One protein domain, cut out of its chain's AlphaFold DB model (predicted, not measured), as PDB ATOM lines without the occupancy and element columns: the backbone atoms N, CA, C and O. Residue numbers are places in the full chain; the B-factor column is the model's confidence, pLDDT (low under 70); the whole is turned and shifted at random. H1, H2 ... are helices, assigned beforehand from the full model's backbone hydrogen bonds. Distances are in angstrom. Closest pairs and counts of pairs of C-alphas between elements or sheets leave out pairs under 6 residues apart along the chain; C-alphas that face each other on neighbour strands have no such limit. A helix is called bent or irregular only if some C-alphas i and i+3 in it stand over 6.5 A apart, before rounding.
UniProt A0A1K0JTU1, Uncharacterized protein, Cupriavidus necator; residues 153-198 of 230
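What this domain is: This is residues 153 to 198 of the 230 residues of an uncharacterized protein of Cupriavidus necator (UniProt A0A1K0JTU1). Three short helices stand in a flat zigzag row, H2 in the middle with H1 and H3 on its two sides, and each runs opposite to the one before it. H1 and H2 lie side by side as a helical hairpin, while H3 opens away from H2 as a V, and the turn at residues 184 to 189 sticks out free. The printed part has 46 residues with three named helices, in the order H1, H2, H3, and no named strand; its class is all helix. The whole is loose, with a radius of gyration of the C-alphas of 12.5 A, and the C-alphas span 34 by 21 by 10 A.

How they stand to each other: Begin with the longest helix, H2, residues 173 to 185. Before it comes H1, residues 158 to 169, and the two touch, with 9 pairs of C-alphas within 8 A. Look at Cys 166 and Ala 173: their C-alphas are the closest of the two helices, 5.6 A apart. H1 and H2 run opposite ways at a shallow tilt of 22 degrees, a helical hairpin, their centres 12.1 A apart. After H2 comes H3, residues 188 to 198, which is close to H2 but not clearly touching, with 2 pairs of C-alphas within 8 A. Here the closest C-alphas are those of Met 182 and Ile 191, 7.0 A apart. H2 and H3 run opposite ways at a steep tilt of 44 degrees, their centres 13.7 A apart. H1 and H3 are apart. In H1, H2 and H3 every O i to N i+4 pair is within hydrogen-bond range.

Where its parts are: Find C-alpha 173 at (6.968, -30.027, -43.279); from there H2 runs 18.3 A, from first to last C-alpha, to C-alpha 185 at (-6.047, -22.106, -33.196). Go back to C-alpha 158 at (7.497, -23.501, -32.204), where H1 begins; its 12 residues cover 16.5 A and end at Thr 169. H3 begins at Ala 188, and its 11 residues cover 15.7 A, ending at C-alpha 198 at (-12.445, -34.788, -44.023). No helix is bent or irregular.

The domain as a whole: The outline is flat, and the two C-alphas farthest apart are those of Arg 154 and Ala 197, at 37.6 A. The link from H1 to H2, 3 residues, and the link from H2 to H3, 2 residues, are both tight. The printed part runs from residue 153 to 198 and has no cut. The mean pLDDT of the printed part is 87.9, and no printed residue is under 70.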
ATOM      1  N   SER A 153      17.297 -25.526 -30.983       73.06
ATOM      2  CA  SER A 153      17.281 -24.813 -29.693       73.06
ATOM      3  C   SER A 153      17.449 -23.290 -29.825       73.06
ATOM      4  O   SER A 153      17.217 -22.582 -28.851       73.06
ATOM      5  N   ARG A 154      17.863 -22.787 -31.001       77.56
ATOM      6  CA  ARG A 154      18.054 -21.350 -31.281       77.56
ATOM      7  C   ARG A 154      16.846 -20.704 -31.971       77.56
ATOM      8  O   ARG A 154      16.760 -19.482 -31.969       77.56
ATOM      9  N   ALA A 155      15.948 -21.497 -32.555       84.19
ATOM     10  CA  ALA A 155      14.705 -21.006 -33.141       84.19
ATOM     11  C   ALA A 155      13.803 -20.384 -32.060       84.19
ATOM     12  O   ALA A 155      13.679 -20.922 -30.953       84.19
ATOM     13  N   ALA A 156      13.197 -19.240 -32.377       83.31
ATOM     14  CA  ALA A 156      12.439 -18.437 -31.422       83.31
ATOM     15  C   ALA A 156      11.013 -18.967 -31.251       83.31
ATOM     16  O   ALA A 156      10.452 -18.887 -30.157       83.31
ATOM     17  N   THR A 157      10.446 -19.552 -32.307       89.50
ATOM     18  CA  THR A 157       9.050 -20.003 -32.331       89.50
ATOM     19  C   THR A 157       8.929 -21.519 -32.485       89.50
ATOM     20  O   THR A 157       9.847 -22.203 -32.944       89.50
ATOM     21  N   LEU A 158       7.794 -22.075 -32.055       89.12
ATOM     22  CA  LEU A 158       7.497 -23.501 -32.204       89.12
ATOM     23  C   LEU A 158       7.393 -23.936 -33.687       89.12
ATOM     24  O   LEU A 158       7.994 -24.960 -34.017       89.12
ATOM     25  N   PRO A 159       6.776 -23.152 -34.598       92.06
ATOM     26  CA  PRO A 159       6.804 -23.433 -36.035       92.06
ATOM     27  C   PRO A 159       8.220 -23.484 -36.628       92.06
ATOM     28  O   PRO A 159       8.550 -24.405 -37.371       92.06
ATOM     29  N   GLU A 160       9.106 -22.553 -36.255       89.94
ATOM     30  CA  GLU A 160      10.508 -22.565 -36.709       89.94
ATOM     31  C   GLU A 160      11.264 -23.803 -36.212       89.94
ATOM     32  O   GLU A 160      12.064 -24.388 -36.945       89.94
ATOM     33  N   LYS A 161      11.007 -24.230 -34.970       90.81
ATOM     34  CA  LYS A 161      11.587 -25.457 -34.403       90.81
ATOM     35  C   LYS A 161      11.135 -26.696 -35.163       90.81
ATOM     36  O   LYS A 161      11.969 -27.551 -35.458       90.81
ATOM     37  N   LEU A 162       9.841 -26.779 -35.473       91.06
ATOM     38  CA  LEU A 162       9.256 -27.888 -36.222       91.06
ATOM     39  C   LEU A 162       9.803 -27.931 -37.654       91.06
ATOM     40  O   LEU A 162      10.258 -28.983 -38.090       91.06
ATOM     41  N   GLY A 163       9.883 -26.785 -38.336       90.56
ATOM     42  CA  GLY A 163      10.487 -26.687 -39.668       90.56
ATOM     43  C   GLY A 163      11.951 -27.138 -39.693       90.56
ATOM     44  O   GLY A 163      12.327 -27.976 -40.511       90.56
ATOM     45  N   ARG A 164      12.769 -26.678 -38.736       86.56
ATOM     46  CA  ARG A 164      14.171 -27.119 -38.597       86.56
ATOM     47  C   ARG A 164      14.298 -28.612 -38.311       86.56
ATOM     48  O   ARG A 164      15.232 -29.249 -38.787       86.56
ATOM     49  N   TRP A 165      13.377 -29.175 -37.534       87.62
ATOM     50  CA  TRP A 165      13.338 -30.614 -37.299       87.62
ATOM     51  C   TRP A 165      13.017 -31.388 -38.583       87.62
ATOM     52  O   TRP A 165      13.720 -32.349 -38.895       87.62
ATOM     53  N   CYS A 166      12.017 -30.943 -39.348       89.44
ATOM     54  CA  CYS A 166      11.640 -31.538 -40.631       89.44
ATOM     55  C   CYS A 166      12.804 -31.506 -41.634       89.44
ATOM     56  O   CYS A 166      13.125 -32.537 -42.219       89.44
ATOM     57  N   GLU A 167      13.506 -30.371 -41.755       86.38
ATOM     58  CA  GLU A 167      14.713 -30.231 -42.589       86.38
ATOM     59  C   GLU A 167      15.801 -31.248 -42.212       86.38
ATOM     60  O   GLU A 167      16.372 -31.907 -43.079       86.38
ATOM     61  N   LEU A 168      16.085 -31.396 -40.915       83.94
ATOM     62  CA  LEU A 168      17.153 -32.273 -40.425       83.94
ATOM     63  C   LEU A 168      16.811 -33.765 -40.509       83.94
ATOM     64  O   LEU A 168      17.717 -34.597 -40.509       83.94
ATOM     65  N   THR A 169      15.524 -34.106 -40.549       82.69
ATOM     66  CA  THR A 169      15.038 -35.495 -40.575       82.69
ATOM     67  C   THR A 169      14.512 -35.935 -41.940       82.69
ATOM     68  O   THR A 169      14.250 -37.121 -42.126       82.69
ATOM     69  N   GLY A 170      14.388 -35.014 -42.903       82.88
ATOM     70  CA  GLY A 170      13.855 -35.289 -44.239       82.88
ATOM     71  C   GLY A 170      12.345 -35.547 -44.262       82.88
ATOM     72  O   GLY A 170      11.857 -36.224 -45.165       82.88
ATOM     73  N   VAL A 171      11.608 -35.050 -43.265       89.19
ATOM     74  CA  VAL A 171      10.148 -35.191 -43.169       89.19
ATOM     75  C   VAL A 171       9.461 -34.020 -43.879       89.19
ATOM     76  O   VAL A 171       9.895 -32.876 -43.762       89.19
ATOM     77  N   GLU A 172       8.376 -34.295 -44.607       90.56
ATOM     78  CA  GLU A 172       7.521 -33.275 -45.236       90.56
ATOM     79  C   GLU A 172       6.967 -32.304 -44.178       90.56
ATOM     80  O   GLU A 172       6.249 -32.704 -43.259       90.56
ATOM     81  N   ALA A 173       7.312 -31.019 -44.294       90.62
ATOM     82  CA  ALA A 173       6.968 -30.027 -43.279       90.62
ATOM     83  C   ALA A 173       5.496 -29.597 -43.337       90.62
ATOM     84  O   ALA A 173       4.891 -29.389 -42.288       90.62
ATOM     85  N   ASN A 174       4.911 -29.486 -44.534       90.94
ATOM     86  CA  ASN A 174       3.591 -28.875 -44.725       90.94
ATOM     87  C   ASN A 174       2.481 -29.544 -43.889       90.94
ATOM     88  O   ASN A 174       1.828 -28.831 -43.128       90.94
ATOM     89  N   PRO A 175       2.326 -30.886 -43.880       90.69
ATOM     90  CA  PRO A 175       1.256 -31.527 -43.107       90.69
ATOM     91  C   PRO A 175       1.396 -31.318 -41.592       90.69
ATOM     92  O   PRO A 175       0.408 -31.226 -40.859       90.69
ATOM     93  N   LEU A 176       2.637 -31.243 -41.103       91.69
ATOM     94  CA  LEU A 176       2.926 -31.036 -39.685       91.69
ATOM     95  C   LEU A 176       2.728 -29.571 -39.281       91.69
ATOM     96  O   LEU A 176       2.259 -29.308 -38.177       91.69
ATOM     97  N   MET A 177       3.035 -28.630 -40.175       92.56
ATOM     98  CA  MET A 177       2.773 -27.203 -39.974       92.56
ATOM     99  C   MET A 177       1.271 -26.912 -39.953       92.56
ATOM    100  O   MET A 177       0.814 -26.180 -39.077       92.56
ATOM    101  N   ASP A 178       0.500 -27.546 -40.837       90.00
ATOM    102  CA  ASP A 178      -0.962 -27.449 -40.847       90.00
ATOM    103  C   ASP A 178      -1.566 -28.023 -39.559       90.00
ATOM    104  O   ASP A 178      -2.434 -27.408 -38.935       90.00
ATOM    105  N   SER A 179      -1.050 -29.170 -39.105       90.19
ATOM    106  CA  SER A 179      -1.462 -29.786 -37.838       90.19
ATOM    107  C   SER A 179      -1.129 -28.900 -36.633       90.19
ATOM    108  O   SER A 179      -1.944 -28.759 -35.724       90.19
ATOM    109  N   LEU A 180       0.051 -28.271 -36.623       93.38
ATOM    110  CA  LEU A 180       0.452 -27.342 -35.567       93.38
ATOM    111  C   LEU A 180      -0.450 -26.102 -35.543       93.38
ATOM    112  O   LEU A 180      -0.944 -25.736 -34.482       93.38
ATOM    113  N   ALA A 181      -0.714 -25.501 -36.704       90.56
ATOM    114  CA  ALA A 181      -1.617 -24.359 -36.815       90.56
ATOM    115  C   ALA A 181      -3.026 -24.709 -36.319       90.56
ATOM    116  O   ALA A 181      -3.664 -23.912 -35.632       90.56
ATOM    117  N   MET A 182      -3.500 -25.922 -36.612       89.69
ATOM    118  CA  MET A 182      -4.780 -26.416 -36.118       89.69
ATOM    119  C   MET A 182      -4.798 -26.519 -34.585       89.69
ATOM    120  O   MET A 182      -5.734 -26.032 -33.955       89.69
ATOM    121  N   LEU A 183      -3.746 -27.081 -33.983       90.75
ATOM    122  CA  LEU A 183      -3.603 -27.199 -32.527       90.75
ATOM    123  C   LEU A 183      -3.473 -25.845 -31.814       90.75
ATOM    124  O   LEU A 183      -3.905 -25.715 -30.672       90.75
ATOM    125  N   GLU A 184      -2.864 -24.847 -32.456       91.25
ATOM    126  CA  GLU A 184      -2.697 -23.505 -31.885       91.25
ATOM    127  C   GLU A 184      -3.976 -22.656 -31.958       91.25
ATOM    128  O   GLU A 184      -4.123 -21.707 -31.186       91.25
ATOM    129  N   THR A 185      -4.896 -22.970 -32.878       89.94
ATOM    130  CA  THR A 185      -6.047 -22.106 -33.196       89.94
ATOM    131  C   THR A 185      -7.412 -22.700 -32.859       89.94
ATOM    132  O   THR A 185      -8.355 -21.937 -32.655       89.94
ATOM    133  N   LEU A 186      -7.540 -24.027 -32.792       90.62
ATOM    134  CA  LEU A 186      -8.805 -24.718 -32.549       90.62
ATOM    135  C   LEU A 186      -8.809 -25.426 -31.191       90.62
ATOM    136  O   LEU A 186      -7.778 -25.870 -30.690       90.62
ATOM    137  N   ASP A 187      -9.995 -25.572 -30.604       91.44
ATOM    138  CA  ASP A 187     -10.191 -26.454 -29.459       91.44
ATOM    139  C   ASP A 187     -10.267 -27.928 -29.895       91.44
ATOM    140  O   ASP A 187     -10.495 -28.256 -31.062       91.44
ATOM    141  N   ALA A 188     -10.105 -28.834 -28.930       85.75
ATOM    142  CA  ALA A 188     -10.052 -30.269 -29.186       85.75
ATOM    143  C   ALA A 188     -11.301 -30.819 -29.901       85.75
ATOM    144  O   ALA A 188     -11.161 -31.708 -30.739       85.75
ATOM    145  N   GLN A 189     -12.502 -30.306 -29.604       88.25
ATOM    146  CA  GLN A 189     -13.731 -30.799 -30.227       88.25
ATOM    147  C   GLN A 189     -13.810 -30.354 -31.691       88.25
ATOM    148  O   GLN A 189     -14.060 -31.177 -32.567       88.25
ATOM    149  N   SER A 190     -13.483 -29.090 -31.970       89.00
ATOM    150  CA  SER A 190     -13.440 -28.544 -33.334       89.00
ATOM    151  C   SER A 190     -12.415 -29.248 -34.235       89.00
ATOM    152  O   SER A 190     -12.650 -29.422 -35.432       89.00
ATOM    153  N   ILE A 191     -11.280 -29.678 -33.672       88.69
ATOM    154  CA  ILE A 191     -10.270 -30.483 -34.381       88.69
ATOM    155  C   ILE A 191     -10.842 -31.846 -34.769       88.69
ATOM    156  O   ILE A 191     -10.725 -32.263 -35.920       88.69
ATOM    157  N   VAL A 192     -11.472 -32.533 -33.812       87.00
ATOM    158  CA  VAL A 192     -12.076 -33.853 -34.032       87.00
ATOM    159  C   VAL A 192     -13.166 -33.778 -35.093       87.00
ATOM    160  O   VAL A 192     -13.139 -34.564 -36.037       87.00
ATOM    161  N   ASP A 193     -14.077 -32.811 -34.988       88.44
ATOM    162  CA  ASP A 193     -15.187 -32.652 -35.930       88.44
ATOM    163  C   ASP A 193     -14.680 -32.411 -37.360       88.44
ATOM    164  O   ASP A 193     -15.212 -32.974 -38.317       88.44
ATOM    165  N   ARG A 194     -13.604 -31.629 -37.511       84.81
ATOM    166  CA  ARG A 194     -12.980 -31.346 -38.808       84.81
ATOM    167  C   ARG A 194     -12.277 -32.559 -39.409       84.81
ATOM    168  O   ARG A 194     -12.498 -32.866 -40.575       84.81
ATOM    169  N   VAL A 195     -11.471 -33.272 -38.621       84.88
ATOM    170  CA  VAL A 195     -10.800 -34.500 -39.081       84.88
ATOM    171  C   VAL A 195     -11.831 -35.560 -39.466       84.88
ATOM    172  O   VAL A 195     -11.667 -36.242 -40.471       84.88
ATOM    173  N   LEU A 196     -12.918 -35.686 -38.700       87.19
ATOM    174  CA  LEU A 196     -14.011 -36.596 -39.033       87.19
ATOM    175  C   LEU A 196     -14.744 -36.174 -40.312       87.19
ATOM    176  O   LEU A 196     -15.079 -37.047 -41.103       87.19
ATOM    177  N   ALA A 197     -14.958 -34.876 -40.542       84.69
ATOM    178  CA  ALA A 197     -15.567 -34.378 -41.774       84.69
ATOM    179  C   ALA A 197     -14.706 -34.668 -43.015       84.69
ATOM    180  O   ALA A 197     -15.241 -35.129 -44.018       84.69
ATOM    181  N   ASP A 198     -13.384 -34.494 -42.927       78.56
ATOM    182  CA  ASP A 198     -12.445 -34.788 -44.023       78.56
ATOM    183  C   ASP A 198     -12.328 -36.302 -44.323       78.56
ATOM    184  O   ASP A 198     -11.924 -36.701 -45.417       78.56
TER     185      ASP A 198